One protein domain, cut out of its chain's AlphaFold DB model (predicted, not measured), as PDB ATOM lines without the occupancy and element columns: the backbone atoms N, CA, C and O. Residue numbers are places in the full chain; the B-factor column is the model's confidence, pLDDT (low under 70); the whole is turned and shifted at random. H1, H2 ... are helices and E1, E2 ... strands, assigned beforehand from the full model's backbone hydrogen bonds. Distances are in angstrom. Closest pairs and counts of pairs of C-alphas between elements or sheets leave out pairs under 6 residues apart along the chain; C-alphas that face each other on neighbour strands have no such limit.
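AT A GLANCE: This is residues 12 to 132 of the 207 residues of an uncharacterized protein of Euryarchaeota archaeon (UniProt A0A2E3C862). A strongly twisted sheet of six strands makes the core, with H2 over one face near edge strand E1 and the short H3 on the opposite face. H1 makes a corner with H2, and before it residues 19 to 28 stick out. The 121 printed residues hold H1 H2 E1 H3 E2 E3 E4 E5 E6 in that order; the sheet, E1 E6 E2 E3 E4 E5, is antiparallel and the class mixed. The whole is compact, radius of gyration of the C-alphas 14.7 A, spanning 41 by 34 by 31 A.

HOW THE PARTS SIT: H1, residues 30 to 36, only grazes the sheet. H2, residues 38 to 50, touches H1 only at the corner, C-alphas of Val 34 and Glu 41 closest at 4.5 A, at a steep tilt of 41 degrees. It lies only just over E1, residues 53 to 55, with 3 C-alphas falling on it, at a height over the sheet of 10.3 A. H3, residues 59 to 63, is at a height of 6.9 A, over none of the strands. E2, residues 71 to 76, E3, 89 to 97, E4, 107 to 112, and E5, 116 to 121, form a meander, each strand the antiparallel neighbour of the one before: N 74 and O 90 are 3.1 A apart, N 94 and O 111 2.8 A, N 110 and O 118 3.0 A. E6, residues 125 to 131, lies between E1 and E2: N 54 and O 130 are 2.9 A apart, N 73 and O 129 2.9 A. E1, H3 and E2 form a split strand-helix-strand unit, two strands running the same way with E6 between them, its crossover right-handed. In H1 and H2 every O i to N i+4 pair is within hydrogen-bond range; in H3 0 of 1 is, beside 2 of 2 O i to N i+3 pairs.

IN THESE COORDINATES: H1 begins at C-alpha 30, (-19.409, 156.122, 4.421). H2 is 18.4 A long, E2 17.0 A, E3 20.5 A with a bend of 69 degrees at residue 94, and E6 17.5 A, ending at C-alpha 131, (-1.840, 151.470, 5.541).

THE WHOLE: The C-alphas of Asp 21 and Asp 104, the two farthest apart, are 41.9 A apart. The printed part has no cut; the link E2 to E3 is long. Residues 16 to 19 and 22 to 28 of the model have pLDDT under 70.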
ATOM      1  N   GLU A  12     -17.979 136.659  -7.648       76.69
ATOM      2  CA  GLU A  12     -18.392 136.533  -6.248       76.69
ATOM      3  C   GLU A  12     -17.383 135.678  -5.472       76.69
ATOM      4  O   GLU A  12     -16.896 134.669  -5.983       76.69
ATOM      5  N   ASP A  13     -17.049 136.079  -4.244       73.94
ATOM      6  CA  ASP A  13     -16.297 135.235  -3.317       73.94
ATOM      7  C   ASP A  13     -17.273 134.443  -2.450       73.94
ATOM      8  O   ASP A  13     -17.858 134.969  -1.497       73.94
ATOM      9  N   ILE A  14     -17.381 133.156  -2.775       71.50
ATOM     10  CA  ILE A  14     -18.264 132.162  -2.150       71.50
ATOM     11  C   ILE A  14     -18.024 132.057  -0.630       71.50
ATOM     12  O   ILE A  14     -18.906 131.638   0.112       71.50
ATOM     13  N   ASN A  15     -16.856 132.478  -0.133       71.62
ATOM     14  CA  ASN A  15     -16.514 132.405   1.290       71.62
ATOM     15  C   ASN A  15     -16.963 133.627   2.105       71.62
ATOM     16  O   ASN A  15     -16.727 133.673   3.313       71.62
ATOM     17  N   THR A  16     -17.538 134.657   1.478       67.06
ATOM     18  CA  THR A  16     -17.934 135.871   2.203       67.06
ATOM     19  C   THR A  16     -19.363 135.754   2.714       67.06
ATOM     20  O   THR A  16     -20.309 135.765   1.935       67.06
ATOM     21  N   VAL A  17     -19.518 135.700   4.038       68.69
ATOM     22  CA  VAL A  17     -20.822 135.656   4.713       68.69
ATOM     23  C   VAL A  17     -21.044 136.977   5.449       68.69
ATOM     24  O   VAL A  17     -20.247 137.365   6.305       68.69
ATOM     25  N   HIS A  18     -22.111 137.697   5.098       65.94
ATOM     26  CA  HIS A  18     -22.533 138.882   5.845       65.94
ATOM     27  C   HIS A  18     -23.060 138.486   7.226       65.94
ATOM     28  O   HIS A  18     -23.594 137.392   7.403       65.94
ATOM     29  N   ARG A  19     -22.945 139.384   8.213       67.19
ATOM     30  CA  ARG A  19     -23.573 139.136   9.515       67.19
ATOM     31  C   ARG A  19     -25.099 139.024   9.355       67.19
ATOM     32  O   ARG A  19     -25.654 139.765   8.539       67.19
ATOM     33  N   PRO A  20     -25.780 138.164  10.134       73.00
ATOM     34  CA  PRO A  20     -27.230 137.970  10.026       73.00
ATOM     35  C   PRO A  20     -28.062 139.245  10.232       73.00
ATOM     36  O   PRO A  20     -29.171 139.350   9.719       73.00
ATOM     37  N   ASP A  21     -27.532 140.223  10.969       74.56
ATOM     38  CA  ASP A  21     -28.165 141.505  11.288       74.56
ATOM     39  C   ASP A  21     -27.852 142.625  10.278       74.56
ATOM     40  O   ASP A  21     -28.342 143.750  10.418       74.56
ATOM     41  N   PHE A  22     -27.053 142.348   9.242       68.50
ATOM     42  CA  PHE A  22     -26.703 143.344   8.234       68.50
ATOM     43  C   PHE A  22     -27.926 143.728   7.390       68.50
ATOM     44  O   PHE A  22     -28.335 143.009   6.480       68.50
ATOM     45  N   ASN A  23     -28.490 144.909   7.661       65.75
ATOM     46  CA  ASN A  23     -29.561 145.492   6.860       65.75
ATOM     47  C   ASN A  23     -29.019 146.620   5.960       65.75
ATOM     48  O   ASN A  23     -28.775 147.728   6.450       65.75
ATOM     49  N   PRO A  24     -28.900 146.404   4.637       64.38
ATOM     50  CA  PRO A  24     -28.358 147.406   3.722       64.38
ATOM     51  C   PRO A  24     -29.224 148.671   3.620       64.38
ATOM     52  O   PRO A  24     -28.711 149.718   3.248       64.38
ATOM     53  N   ARG A  25     -30.516 148.617   3.979       61.25
ATOM     54  CA  ARG A  25     -31.435 149.771   3.917       61.25
ATOM     55  C   ARG A  25     -31.315 150.730   5.103       61.25
ATOM     56  O   ARG A  25     -31.852 151.828   5.042       61.25
ATOM     57  N   ARG A  26     -30.657 150.319   6.192       63.19
ATOM     58  CA  ARG A  26     -30.424 151.156   7.387       63.19
ATOM     59  C   ARG A  26     -29.005 151.723   7.454       63.19
ATOM     60  O   ARG A  26     -28.674 152.444   8.389       63.19
ATOM     61  N   TYR A  27     -28.165 151.384   6.481       62.06
ATOM     62  CA  TYR A  27     -26.760 151.750   6.458       62.06
ATOM     63  C   TYR A  27     -26.533 152.908   5.486       62.06
ATOM     64  O   TYR A  27     -26.575 152.720   4.273       62.06
ATOM     65  N   ASN A  28     -26.243 154.099   6.014       65.44
ATOM     66  CA  ASN A  28     -25.662 155.158   5.194       65.44
ATOM     67  C   ASN A  28     -24.197 154.819   4.941       65.44
ATOM     68  O   ASN A  28     -23.373 154.815   5.861       65.44
ATOM     69  N   SER A  29     -23.875 154.517   3.686       75.88
ATOM     70  CA  SER A  29     -22.510 154.208   3.293       75.88
ATOM     71  C   SER A  29     -21.608 155.399   3.586       75.88
ATOM     72  O   SER A  29     -21.873 156.520   3.157       75.88
ATOM     73  N   ILE A  30     -20.484 155.137   4.256       82.12
ATOM     74  CA  ILE A  30     -19.409 156.122   4.421       82.12
ATOM     75  C   ILE A  30     -19.029 156.719   3.059       82.12
ATOM     76  O   ILE A  30     -18.764 157.908   2.978       82.12
ATOM     77  N   GLN A  31     -19.053 155.923   1.984       85.88
ATOM     78  CA  GLN A  31     -18.755 156.425   0.640       85.88
ATOM     79  C   GLN A  31     -19.750 157.493   0.205       85.88
ATOM     80  O   GLN A  31     -19.334 158.498  -0.354       85.88
ATOM     81  N   ASP A  32     -21.039 157.286   0.458       85.31
ATOM     82  CA  ASP A  32     -22.069 158.228   0.027       85.31
ATOM     83  C   ASP A  32     -21.900 159.541   0.784       85.31
ATOM     84  O   ASP A  32     -21.835 160.596   0.165       85.31
ATOM     85  N   ARG A  33     -21.675 159.458   2.101       86.94
ATOM     86  CA  ARG A  33     -21.464 160.637   2.944       86.94
ATOM     87  C   ARG A  33     -20.183 161.400   2.598       86.94
ATOM     88  O   ARG A  33     -20.234 162.614   2.476       86.94
ATOM     89  N   VAL A  34     -19.062 160.708   2.377       89.88
ATOM     90  CA  VAL A  34     -17.801 161.339   1.931       89.88
ATOM     91  C   VAL A  34     -17.971 162.020   0.571       89.88
ATOM     92  O   VAL A  34     -17.350 163.041   0.326       89.88
ATOM     93  N   ASN A  35     -18.800 161.470  -0.319       91.62
ATOM     94  CA  ASN A  35     -18.999 162.026  -1.656       91.62
ATOM     95  C   ASN A  35     -20.047 163.147  -1.718       91.62
ATOM     96  O   ASN A  35     -20.081 163.866  -2.717       91.62
ATOM     97  N   SER A  36     -20.925 163.274  -0.718       90.81
ATOM     98  CA  SER A  36     -22.017 164.255  -0.719       90.81
ATOM     99  C   SER A  36     -21.816 165.427   0.242       90.81
ATOM    100  O   SER A  36     -22.468 166.451   0.065       90.81
ATOM    101  N   ASP A  37     -20.966 165.280   1.260       90.69
ATOM    102  CA  ASP A  37     -20.763 166.258   2.332       90.69
ATOM    103  C   ASP A  37     -19.274 166.664   2.415       90.69
ATOM    104  O   ASP A  37     -18.451 165.874   2.889       90.69
ATOM    105  N   PRO A  38     -18.910 167.883   1.963       91.81
ATOM    106  CA  PRO A  38     -17.525 168.362   1.971       91.81
ATOM    107  C   PRO A  38     -16.899 168.494   3.367       91.81
ATOM    108  O   PRO A  38     -15.690 168.304   3.524       91.81
ATOM    109  N   GLU A  39     -17.691 168.814   4.396       91.56
ATOM    110  CA  GLU A  39     -17.179 168.911   5.768       91.56
ATOM    111  C   GLU A  39     -16.852 167.518   6.305       91.56
ATOM    112  O   GLU A  39     -15.774 167.287   6.866       91.56
ATOM    113  N   PHE A  40     -17.748 166.559   6.057       91.06
ATOM    114  CA  PHE A  40     -17.508 165.164   6.401       91.06
ATOM    115  C   PHE A  40     -16.343 164.569   5.608       91.06
ATOM    116  O   PHE A  40     -15.571 163.795   6.171       91.06
ATOM    117  N   GLU A  41     -16.187 164.922   4.330       91.44
ATOM    118  CA  GLU A  41     -15.050 164.508   3.507       91.44
ATOM    119  C   GLU A  41     -13.732 164.897   4.178       91.44
ATOM    120  O   GLU A  41     -12.883 164.032   4.406       91.44
ATOM    121  N   LYS A  42     -13.583 166.175   4.546       91.31
ATOM    122  CA  LYS A  42     -12.375 166.686   5.197       91.31
ATOM    123  C   LYS A  42     -12.104 165.954   6.510       91.31
ATOM    124  O   LYS A  42     -11.036 165.368   6.674       91.31
ATOM    125  N   MET A  43     -13.109 165.885   7.385       93.12
ATOM    126  CA  MET A  43     -13.017 165.163   8.657       93.12
ATOM    127  C   MET A  43     -12.630 163.688   8.457       93.12
ATOM    128  O   MET A  43     -11.848 163.129   9.226       93.12
ATOM    129  N   TYR A  44     -13.174 163.031   7.432       91.25
ATOM    130  CA  TYR A  44     -12.902 161.625   7.165       91.25
ATOM    131  C   TYR A  44     -11.481 161.397   6.645       91.25
ATOM    132  O   TYR A  44     -10.840 160.430   7.055       91.25
ATOM    133  N   ILE A  45     -10.969 162.267   5.772       89.06
ATOM    134  CA  ILE A  45      -9.577 162.184   5.311       89.06
ATOM    135  C   ILE A  45      -8.606 162.450   6.464       89.06
ATOM    136  O   ILE A  45      -7.658 161.681   6.627       89.06
ATOM    137  N   ASP A  46      -8.879 163.438   7.317       88.88
ATOM    138  CA  ASP A  46      -8.072 163.701   8.516       88.88
ATOM    139  C   ASP A  46      -8.071 162.487   9.456       88.88
ATOM    140  O   ASP A  46      -7.024 162.053   9.944       88.88
ATOM    141  N   LYS A  47      -9.237 161.852   9.630       88.94
ATOM    142  CA  LYS A  47      -9.355 160.591  10.362       88.94
ATOM    143  C   LYS A  47      -8.505 159.483   9.736       88.94
ATOM    144  O   LYS A  47      -7.792 158.803  10.470       88.94
ATOM    145  N   LEU A  48      -8.540 159.295   8.412       88.44
ATOM    146  CA  LEU A  48      -7.694 158.301   7.738       88.44
ATOM    147  C   LEU A  48      -6.211 158.544   8.047       88.44
ATOM    148  O   LEU A  48      -5.514 157.607   8.429       88.44
ATOM    149  N   ILE A  49      -5.749 159.790   7.953       86.38
ATOM    150  CA  ILE A  49      -4.361 160.155   8.264       86.38
ATOM    151  C   ILE A  49      -4.028 159.804   9.721       86.38
ATOM    152  O   ILE A  49      -3.030 159.132   9.979       86.38
ATOM    153  N   SER A  50      -4.898 160.163  10.671       85.69
ATOM    154  CA  SER A  50      -4.711 159.844  12.095       85.69
ATOM    155  C   SER A  50      -4.690 158.335  12.393       85.69
ATOM    156  O   SER A  50      -4.011 157.890  13.314       85.69
ATOM    157  N   GLU A  51      -5.386 157.528  11.588       84.81
ATOM    158  CA  GLU A  51      -5.424 156.063  11.689       84.81
ATOM    159  C   GLU A  51      -4.254 155.365  10.962       84.81
ATOM    160  O   GLU A  51      -4.264 154.133  10.797       84.81
ATOM    161  N   GLY A  52      -3.266 156.141  10.504       85.56
ATOM    162  CA  GLY A  52      -2.063 155.651   9.837       85.56
ATOM    163  C   GLY A  52      -2.270 155.271   8.371       85.56
ATOM    164  O   GLY A  52      -1.512 154.463   7.832       85.56
ATOM    165  N   TRP A  53      -3.310 155.800   7.720       91.19
ATOM    166  CA  TRP A  53      -3.418 155.721   6.266       91.19
ATOM    167  C   TRP A  53      -2.591 156.829   5.626       91.19
ATOM    168  O   TRP A  53      -2.622 157.977   6.059       91.19
ATOM    169  N   TYR A  54      -1.916 156.503   4.533       89.38
ATOM    170  CA  TYR A  54      -1.154 157.467   3.755       89.38
ATOM    171  C   TYR A  54      -1.469 157.319   2.272       89.38
ATOM    172  O   TYR A  54      -1.841 156.248   1.784       89.38
ATOM    173  N   LYS A  55      -1.348 158.439   1.562       92.75
ATOM    174  CA  LYS A  55      -1.505 158.499   0.114       92.75
ATOM    175  C   LYS A  55      -0.247 157.947  -0.556       92.75
ATOM    176  O   LYS A  55       0.860 158.352  -0.208       92.75
ATOM    177  N   LEU A  56      -0.414 157.059  -1.532       92.25
ATOM    178  CA  LEU A  56       0.695 156.611  -2.370       92.25
ATOM    179  C   LEU A  56       1.193 157.761  -3.250       92.25
ATOM    180  O   LEU A  56       0.392 158.482  -3.848       92.25
ATOM    181  N   LEU A  57       2.518 157.908  -3.343       90.19
ATOM    182  CA  LEU A  57       3.143 158.879  -4.241       90.19
ATOM    183  C   LEU A  57       2.900 158.502  -5.710       90.19
ATOM    184  O   LEU A  57       2.527 159.353  -6.513       90.19
ATOM    185  N   ASP A  58       3.063 157.216  -6.030       92.94
ATOM    186  CA  ASP A  58       2.724 156.626  -7.321       92.94
ATOM    187  C   ASP A  58       1.632 155.565  -7.136       92.94
ATOM    188  O   ASP A  58       1.786 154.600  -6.382       92.94
ATOM    189  N   ASN A  59       0.519 155.721  -7.855       92.69
ATOM    190  CA  ASN A  59      -0.584 154.764  -7.820       92.69
ATOM    191  C   ASN A  59      -0.151 153.372  -8.304       92.69
ATOM    192  O   ASN A  59      -0.737 152.386  -7.867       92.69
ATOM    193  N   ARG A  60       0.875 153.250  -9.161       91.50
ATOM    194  CA  ARG A  60       1.375 151.941  -9.619       91.50
ATOM    195  C   ARG A  60       2.072 151.147  -8.521       91.50
ATOM    196  O   ARG A  60       2.120 149.923  -8.619       91.50
ATOM    197  N   SER A  61       2.543 151.791  -7.453       91.06
ATOM    198  CA  SER A  61       3.175 151.098  -6.324       91.06
ATOM    199  C   SER A  61       2.235 150.110  -5.628       91.06
ATOM    200  O   SER A  61       2.708 149.163  -5.011       91.06
ATOM    201  N   ILE A  62       0.912 150.265  -5.769       91.25
ATOM    202  CA  ILE A  62      -0.070 149.305  -5.240       91.25
ATOM    203  C   ILE A  62       0.056 147.901  -5.861       91.25
ATOM    204  O   ILE A  62      -0.443 146.927  -5.306       91.25
ATOM    205  N   LEU A  63       0.713 147.786  -7.017       90.38
ATOM    206  CA  LEU A  63       0.916 146.525  -7.722       90.38
ATOM    207  C   LEU A  63       2.107 145.703  -7.213       90.38
ATOM    208  O   LEU A  63       2.401 144.663  -7.808       90.38
ATOM    209  N   SER A  64       2.832 146.175  -6.200       87.94
ATOM    210  CA  SER A  64       3.947 145.431  -5.618       87.94
ATOM    211  C   SER A  64       3.459 144.239  -4.787       87.94
ATOM    212  O   SER A  64       2.348 144.234  -4.253       87.94
ATOM    213  N   GLU A  65       4.305 143.217  -4.647       83.62
ATOM    214  CA  GLU A  65       3.993 142.032  -3.833       83.62
ATOM    215  C   GLU A  65       3.709 142.385  -2.366       83.62
ATOM    216  O   GLU A  65       2.832 141.795  -1.740       83.62
ATOM    217  N   GLU A  66       4.388 143.401  -1.831       85.44
ATOM    218  CA  GLU A  66       4.237 143.869  -0.444       85.44
ATOM    219  C   GLU A  66       2.839 144.426  -0.135       85.44
ATOM    220  O   GLU A  66       2.403 144.445   1.023       85.44
ATOM    221  N   MET A  67       2.125 144.866  -1.174       87.62
ATOM    222  CA  MET A  67       0.785 145.432  -1.068       87.62
ATOM    223  C   MET A  67      -0.310 144.360  -1.094       87.62
ATOM    224  O   MET A  67      -1.450 144.643  -0.719       87.62
ATOM    225  N   LYS A  68      -0.002 143.112  -1.468       88.94
ATOM    226  CA  LYS A  68      -0.985 142.021  -1.445       88.94
ATOM    227  C   LYS A  68      -1.487 141.765  -0.023       88.94
ATOM    228  O   LYS A  68      -0.739 141.770   0.951       88.94
ATOM    229  N   GLY A  69      -2.794 141.557   0.103       85.94
ATOM    230  CA  GLY A  69      -3.478 141.393   1.383       85.94
ATOM    231  C   GLY A  69      -3.674 142.693   2.171       85.94
ATOM    232  O   GLY A  69      -4.250 142.650   3.259       85.94
ATOM    233  N   ARG A  70      -3.238 143.851   1.657       87.12
ATOM    234  CA  ARG A  70      -3.425 145.141   2.330       87.12
ATOM    235  C   ARG A  70      -4.766 145.763   1.985       87.12
ATOM    236  O   ARG A  70      -5.297 145.590   0.889       87.12
ATOM    237  N   HIS A  71      -5.300 146.508   2.946       91.50
ATOM    238  CA  HIS A  71      -6.476 147.328   2.713       91.50
ATOM    239  C   HIS A  71      -6.078 148.595   1.967       91.50
ATOM    240  O   HIS A  71      -5.114 149.260   2.342       91.50
ATOM    241  N   PHE A  72      -6.871 148.967   0.973       94.44
ATOM    242  CA  PHE A  72      -6.703 150.224   0.258       94.44
ATOM    243  C   PHE A  72      -8.049 150.920   0.063       94.44
ATOM    244  O   PHE A  72      -9.113 150.295   0.054       94.44
ATOM    245  N   LYS A  73      -7.979 152.234  -0.097       94.81
ATOM    246  CA  LYS A  73      -9.070 153.134  -0.482       94.81
ATOM    247  C   LYS A  73      -8.576 153.959  -1.663       94.81
ATOM    248  O   LYS A  73      -7.371 154.113  -1.838       94.81
ATOM    249  N   TYR A  74      -9.472 154.493  -2.480       94.94
ATOM    250  CA  TYR A  74      -9.048 155.246  -3.660       94.94
ATOM    251  C   TYR A  74     -10.060 156.314  -4.056       94.94
ATOM    252  O   TYR A  74     -11.237 156.238  -3.692       94.94
ATOM    253  N   ARG A  75      -9.608 157.302  -4.829       94.81
ATOM    254  CA  ARG A  75     -10.486 158.249  -5.524       94.81
ATOM    255  C   ARG A  75     -10.367 158.099  -7.028       94.81
ATOM    256  O   ARG A  75      -9.305 157.765  -7.547       94.81
ATOM    257  N   LEU A  76     -11.458 158.373  -7.730       94.81
ATOM    258  CA  LEU A  76     -11.524 158.318  -9.189       94.81
ATOM    259  C   LEU A  76     -11.154 159.663  -9.819       94.81
ATOM    260  O   LEU A  76     -11.452 160.729  -9.281       94.81
ATOM    261  N   ASN A  77     -10.539 159.630 -10.997       93.75
ATOM    262  CA  ASN A  77     -10.114 160.832 -11.720       93.75
ATOM    263  C   ASN A  77     -11.210 161.466 -12.596       93.75
ATOM    264  O   ASN A  77     -10.978 162.511 -13.200       93.75
ATOM    265  N   GLY A  78     -12.394 160.850 -12.650       89.81
ATOM    266  CA  GLY A  78     -13.536 161.324 -13.432       89.81
ATOM    267  C   GLY A  78     -13.537 160.911 -14.904       89.81
ATOM    268  O   GLY A  78     -14.437 161.304 -15.635       89.81
ATOM    269  N   LYS A  79     -12.550 160.126 -15.349       87.19
ATOM    270  CA  LYS A  79     -12.436 159.635 -16.732       87.19
ATOM    271  C   LYS A  79     -12.963 158.208 -16.913       87.19
ATOM    272  O   LYS A  79     -12.991 157.707 -18.030       87.19
ATOM    273  N   SER A  80     -13.380 157.565 -15.819       80.12
ATOM    274  CA  SER A  80     -13.898 156.195 -15.845       80.12
ATOM    275  C   SER A  80     -15.245 156.110 -16.562       80.12
ATOM    276  O   SER A  80     -16.085 157.005 -16.432       80.12
ATOM    277  N   LEU A  81     -15.524 154.956 -17.164       74.31
ATOM    278  CA  LEU A  81     -16.812 154.652 -17.799       74.31
ATOM    279  C   LEU A  81     -17.998 154.596 -16.822       74.31
ATOM    280  O   LEU A  81     -19.146 154.583 -17.250       74.31
ATOM    281  N   SER A  82     -17.746 154.583 -15.510       74.06
ATOM    282  CA  SER A  82     -18.812 154.600 -14.500       74.06
ATOM    283  C   SER A  82     -19.586 155.923 -14.431       74.06
ATOM    284  O   SER A  82     -20.577 156.002 -13.711       74.06
ATOM    285  N   GLY A  83     -19.113 156.975 -15.112       80.44
ATOM    286  CA  GLY A  83     -19.682 158.324 -15.020       80.44
ATOM    287  C   GLY A  83     -19.431 159.009 -13.671       80.44
ATOM    288  O   GLY A  83     -19.978 160.077 -13.408       80.44
ATOM    289  N   ALA A  84     -18.611 158.410 -12.800       87.88
ATOM    290  CA  ALA A  84     -18.249 159.004 -11.520       87.88
ATOM    291  C   ALA A  84     -17.516 160.336 -11.719       87.88
ATOM    292  O   ALA A  84     -16.645 160.453 -12.580       87.88
ATOM    293  N   LYS A  85     -17.827 161.327 -10.879       92.12
ATOM    294  CA  LYS A  85     -17.160 162.634 -10.905       92.12
ATOM    295  C   LYS A  85     -15.711 162.509 -10.428       92.12
ATOM    296  O   LYS A  85     -15.391 161.655  -9.594       92.12
ATOM    297  N   LYS A  86     -14.832 163.389 -10.914       94.31
ATOM    298  CA  LYS A  86     -13.462 163.500 -10.395       94.31
ATOM    299  C   LYS A  86     -13.494 163.721  -8.880       94.31
ATOM    300  O   LYS A  86     -14.277 164.527  -8.397       94.31
ATOM    301  N   GLY A  87     -12.644 163.000  -8.156       92.38
ATOM    302  CA  GLY A  87     -12.587 163.029  -6.696       92.38
ATOM    303  C   GLY A  87     -13.552 162.065  -6.006       92.38
ATOM    304  O   GLY A  87     -13.493 161.959  -4.790       92.38
ATOM    305  N   THR A  88     -14.383 161.312  -6.742       93.88
ATOM    306  CA  THR A  88     -15.298 160.336  -6.123       93.88
ATOM    307  C   THR A  88     -14.507 159.305  -5.322       93.88
ATOM    308  O   THR A  88     -13.727 158.534  -5.886       93.88
ATOM    309  N   PHE A  89     -14.739 159.282  -4.015       94.12
ATOM    310  CA  PHE A  89     -14.148 158.370  -3.056       94.12
ATOM    311  C   PHE A  89     -14.804 156.990  -3.113       94.12
ATOM    312  O   PHE A  89     -16.032 156.849  -3.170       94.12
ATOM    313  N   ARG A  90     -13.965 155.957  -3.053       91.88
ATOM    314  CA  ARG A  90     -14.356 154.557  -2.942       91.88
ATOM    315  C   ARG A  90     -13.650 153.911  -1.759       91.88
ATOM    316  O   ARG A  90     -12.441 154.043  -1.571       91.88
ATOM    317  N   SER A  91     -14.415 153.137  -0.991       88.75
ATOM    318  CA  SER A  91     -13.910 152.432   0.193       88.75
ATOM    319  C   SER A  91     -12.905 151.330  -0.135       88.75
ATOM    320  O   SER A  91     -12.245 150.856   0.788       88.75
ATOM    321  N   GLY A  92     -12.808 150.920  -1.404       90.88
ATOM    322  CA  GLY A  92     -11.902 149.875  -1.867       90.88
ATOM    323  C   GLY A  92     -12.159 148.530  -1.196       90.88
ATOM    324  O   GLY A  92     -13.299 148.062  -1.124       90.88
ATOM    325  N   GLY A  93     -11.085 147.898  -0.733       91.12
ATOM    326  CA  GLY A  93     -11.111 146.547  -0.187       91.12
ATOM    327  C   GLY A  93      -9.711 146.031   0.113       91.12
ATOM    328  O   GLY A  93      -8.835 146.813   0.475       91.12
ATOM    329  N   ILE A  94      -9.515 144.723  -0.031       90.69
ATOM    330  CA  ILE A  94      -8.239 144.035   0.190       90.69
ATOM    331  C   ILE A  94      -7.596 143.720  -1.160       90.69
ATOM    332  O   ILE A  94      -8.222 143.089  -2.012       90.69
ATOM    333  N   ILE A  95      -6.349 144.137  -1.348       91.88
ATOM    334  CA  ILE A  95      -5.590 143.915  -2.581       91.88
ATOM    335  C   ILE A  95      -5.306 142.422  -2.743       91.88
ATOM    336  O   ILE A  95      -4.776 141.779  -1.840       91.88
ATOM    337  N   ILE A  96      -5.628 141.876  -3.912       89.50
ATOM    338  CA  ILE A  96      -5.233 140.522  -4.318       89.50
ATOM    339  C   ILE A  96      -3.919 140.597  -5.107       89.50
ATOM    340  O   ILE A  96      -3.035 139.768  -4.908       89.50
ATOM    341  N   GLY A  97      -3.771 141.621  -5.954       85.62
ATOM    342  CA  GLY A  97      -2.584 141.866  -6.774       85.62
ATOM    343  C   GLY A  97      -2.950 142.116  -8.234       85.62
ATOM    344  O   GLY A  97      -4.030 142.628  -8.523       85.62
ATOM    345  N   ARG A  98      -2.054 141.750  -9.154       84.75
ATOM    346  CA  ARG A  98      -2.322 141.746 -10.601       84.75
ATOM    347  C   ARG A  98      -3.117 140.504 -10.999       84.75
ATOM    348  O   ARG A  98      -3.068 139.491 -10.302       84.75
ATOM    349  N   SER A  99      -3.839 140.586 -12.114       76.50
ATOM    350  CA  SER A  99      -4.327 139.377 -12.782       76.50
ATOM    351  C   SER A  99      -3.143 138.618 -13.384       76.50
ATOM    352  O   SER A  99      -2.183 139.249 -13.819       76.50
ATOM    353  N   ASN A 100      -3.220 137.286 -13.436       71.81
ATOM    354  CA  ASN A 100      -2.180 136.465 -14.068       71.81
ATOM    355  C   ASN A 100      -2.052 136.747 -15.573       71.81
ATOM    356  O   ASN A 100      -0.987 136.529 -16.131       71.81
ATOM    357  N   ASP A 101      -3.119 137.256 -16.194       75.19
ATOM    358  CA  ASP A 101      -3.183 137.550 -17.629       75.19
ATOM    359  C   ASP A 101      -2.946 139.050 -17.936       75.19
ATOM    360  O   ASP A 101      -3.238 139.523 -19.033       75.19
ATOM    361  N   ASP A 102      -2.479 139.841 -16.956       79.56
ATOM    362  CA  ASP A 102      -2.222 141.288 -17.081       79.56
ATOM    363  C   ASP A 102      -0.736 141.621 -16.887       79.56
ATOM    364  O   ASP A 102      -0.337 142.233 -15.889       79.56
ATOM    365  N   ASP A 103       0.081 141.232 -17.867       75.25
ATOM    366  CA  ASP A 103       1.530 141.481 -17.879       75.25
ATOM    367  C   ASP A 103       1.868 142.980 -17.787       75.25
ATOM    368  O   ASP A 103       2.820 143.385 -17.113       75.25
ATOM    369  N   ASP A 104       1.026 143.823 -18.390       79.44
ATOM    370  CA  ASP A 104       1.192 145.278 -18.425       79.44
ATOM    371  C   ASP A 104       0.835 145.969 -17.093       79.44
ATOM    372  O   ASP A 104       1.107 147.162 -16.918       79.44
ATOM    373  N   GLY A 105       0.200 145.260 -16.151       82.19
ATOM    374  CA  GLY A 105      -0.252 145.824 -14.877       82.19
ATOM    375  C   GLY A 105      -1.258 146.965 -15.056       82.19
ATOM    376  O   GLY A 105      -1.161 148.003 -14.397       82.19
ATOM    377  N   LYS A 106      -2.216 146.813 -15.971       87.75
ATOM    378  CA  LYS A 106      -3.280 147.802 -16.212       87.75
ATOM    379  C   LYS A 106      -4.348 147.781 -15.118       87.75
ATOM    380  O   LYS A 106      -5.019 148.797 -14.901       87.75
ATOM    381  N   TYR A 107      -4.496 146.655 -14.428       89.06
ATOM    382  CA  TYR A 107      -5.549 146.392 -13.464       89.06
ATOM    383  C   TYR A 107      -5.010 145.932 -12.111       89.06
ATOM    384  O   TYR A 107      -4.048 145.176 -11.991       89.06
ATOM    385  N   ILE A 108      -5.717 146.348 -11.068       90.81
ATOM    386  CA  ILE A 108      -5.569 145.835  -9.711       90.81
ATOM    387  C   ILE A 108      -6.782 144.966  -9.427       90.81
ATOM    388  O   ILE A 108      -7.920 145.433  -9.497       90.81
ATOM    389  N   MET A 109      -6.543 143.715  -9.064       92.06
ATOM    390  CA  MET A 109      -7.571 142.837  -8.532       92.06
ATOM    391  C   MET A 109      -7.672 143.059  -7.029       92.06
ATOM    392  O   MET A 109      -6.672 143.016  -6.304       92.06
ATOM    393  N   TYR A 110      -8.888 143.281  -6.542       92.44
ATOM    394  CA  TYR A 110      -9.135 143.418  -5.115       92.44
ATOM    395  C   TYR A 110     -10.462 142.792  -4.693       92.44
ATOM    396  O   TYR A 110     -11.427 142.753  -5.456       92.44
ATOM    397  N   LYS A 111     -10.518 142.323  -3.447       90.56
ATOM    398  CA  LYS A 111     -11.736 141.843  -2.794       90.56
ATOM    399  C   LYS A 111     -12.401 143.003  -2.061       90.56
ATOM    400  O   LYS A 111     -11.861 143.505  -1.076       90.56
ATOM    401  N   ALA A 112     -13.568 143.433  -2.523       86.88
ATOM    402  CA  ALA A 112     -14.369 144.439  -1.838       86.88
ATOM    403  C   ALA A 112     -15.007 143.870  -0.558       86.88
ATOM    404  O   ALA A 112     -15.195 142.662  -0.409       86.88
ATOM    405  N   TYR A 113     -15.399 144.751   0.363       80.62
ATOM    406  CA  TYR A 113     -16.006 144.355   1.646       80.62
ATOM    407  C   TYR A 113     -17.377 143.673   1.518       80.62
ATOM    408  O   TYR A 113     -17.847 143.067   2.474       80.62
ATOM    409  N   ASN A 114     -18.013 143.753   0.350       76.50
ATOM    410  CA  ASN A 114     -19.228 142.999   0.033       76.50
ATOM    411  C   ASN A 114     -18.941 141.580  -0.491       76.50
ATOM    412  O   ASN A 114     -19.849 140.925  -0.987       76.50
ATOM    413  N   GLY A 115     -17.683 141.135  -0.461       76.06
ATOM    414  CA  GLY A 115     -17.296 139.805  -0.915       76.06
ATOM    415  C   GLY A 115     -17.149 139.657  -2.421       76.06
ATOM    416  O   GLY A 115     -16.859 138.567  -2.886       76.06
ATOM    417  N   ARG A 116     -17.311 140.713  -3.219       84.31
ATOM    418  CA  ARG A 116     -17.057 140.625  -4.661       84.31
ATOM    419  C   ARG A 116     -15.616 140.984  -4.986       84.31
ATOM    420  O   ARG A 116     -15.046 141.913  -4.414       84.31
ATOM    421  N   ILE A 117     -15.041 140.255  -5.929       87.88
ATOM    422  CA  ILE A 117     -13.744 140.548  -6.521       87.88
ATOM    423  C   ILE A 117     -13.970 141.499  -7.689       87.88
ATOM    424  O   ILE A 117     -14.752 141.216  -8.600       87.88
ATOM    425  N   PHE A 118     -13.279 142.631  -7.641       88.19
ATOM    426  CA  PHE A 118     -13.350 143.672  -8.650       88.19
ATOM    427  C   PHE A 118     -11.988 143.856  -9.316       88.19
ATOM    428  O   PHE A 118     -10.973 143.957  -8.623       88.19
ATOM    429  N   PRO A 119     -11.970 143.982 -10.648       90.12
ATOM    430  CA  PRO A 119     -10.873 144.620 -11.351       90.12
ATOM    431  C   PRO A 119     -11.005 146.141 -11.228       90.12
ATOM    432  O   PRO A 119     -12.093 146.696 -11.408       90.12
ATOM    433  N   LEU A 120      -9.902 146.828 -10.950       90.31
ATOM    434  CA  LEU A 120      -9.815 148.284 -10.958       90.31
ATOM    435  C   LEU A 120      -8.735 148.725 -11.936       90.31
ATOM    436  O   LEU A 120      -7.569 148.386 -11.761       90.31
ATOM    437  N   GLN A 121      -9.125 149.495 -12.945       90.44
ATOM    438  CA  GLN A 121      -8.194 150.021 -13.932       90.44
ATOM    439  C   GLN A 121      -7.377 151.168 -13.332       90.44
ATOM    440  O   GLN A 121      -7.941 152.145 -12.837       90.44
ATOM    441  N   ILE A 122      -6.048 151.079 -13.392       90.56
ATOM    442  CA  ILE A 122      -5.162 152.075 -12.767       90.56
ATOM    443  C   ILE A 122      -5.331 153.455 -13.401       90.56
ATOM    444  O   ILE A 122      -5.283 154.463 -12.697       90.56
ATOM    445  N   SER A 123      -5.594 153.514 -14.710       90.50
ATOM    446  CA  SER A 123      -5.789 154.778 -15.431       90.50
ATOM    447  C   SER A 123      -6.990 155.590 -14.954       90.50
ATOM    448  O   SER A 123      -7.069 156.772 -15.274       90.50
ATOM    449  N   ASP A 124      -7.917 154.983 -14.213       91.62
ATOM    450  CA  ASP A 124      -9.132 155.637 -13.715       91.62
ATOM    451  C   ASP A 124      -8.937 156.217 -12.307       91.62
ATOM    452  O   ASP A 124      -9.794 156.944 -11.790       91.62
ATOM    453  N   ILE A 125      -7.805 155.911 -11.674       93.38
ATOM    454  CA  ILE A 125      -7.507 156.280 -10.299       93.38
ATOM    455  C   ILE A 125      -6.839 157.653 -10.267       93.38
ATOM    456  O   ILE A 125      -5.868 157.921 -10.974       93.38
ATOM    457  N   LEU A 126      -7.367 158.534  -9.421       94.94
ATOM    458  CA  LEU A 126      -6.732 159.800  -9.079       94.94
ATOM    459  C   LEU A 126      -5.658 159.580  -8.015       94.94
ATOM    460  O   LEU A 126      -4.515 159.988  -8.189       94.94
ATOM    461  N   GLU A 127      -6.021 158.913  -6.925       95.25
ATOM    462  CA  GLU A 127      -5.134 158.659  -5.793       95.25
ATOM    463  C   GLU A 127      -5.558 157.420  -5.012       95.25
ATOM    464  O   GLU A 127      -6.732 157.035  -5.005       95.25
ATOM    465  N   ILE A 128      -4.580 156.822  -4.340       95.12
ATOM    466  CA  ILE A 128      -4.720 155.619  -3.527       95.12
ATOM    467  C   ILE A 128      -4.250 155.925  -2.114       95.12
ATOM    468  O   ILE A 128      -3.198 156.528  -1.924       95.12
ATOM    469  N   TYR A 129      -5.003 155.434  -1.139       94.12
ATOM    470  CA  TYR A 129      -4.638 155.432   0.268       94.12
ATOM    471  C   TYR A 129      -4.467 153.996   0.742       94.12
ATOM    472  O   TYR A 129      -5.341 153.157   0.511       94.12
ATOM    473  N   THR A 130      -3.378 153.717   1.445       91.88
ATOM    474  CA  THR A 130      -3.095 152.409   2.045       91.88
ATOM    475  C   THR A 130      -2.557 152.589   3.463       91.88
ATOM    476  O   THR A 130      -2.209 153.700   3.864       91.88
ATOM    477  N   LYS A 131      -2.533 151.510   4.244       84.50
ATOM    478  CA  LYS A 131      -1.840 151.470   5.541       84.50
ATOM    479  C   LYS A 131      -0.414 150.972   5.363       84.50
ATOM    480  O   LYS A 131      -0.149 150.213   4.433       84.50
ATOM    481  N   ASP A 132       0.483 151.413   6.246       70.50
ATOM    482  CA  ASP A 132       1.925 151.162   6.119       70.50
ATOM    483  C   ASP A 132       2.210 149.653   5.980       70.50
ATOM    484  O   ASP A 132       1.811 148.876   6.857       70.50
TER     485      ASP A 132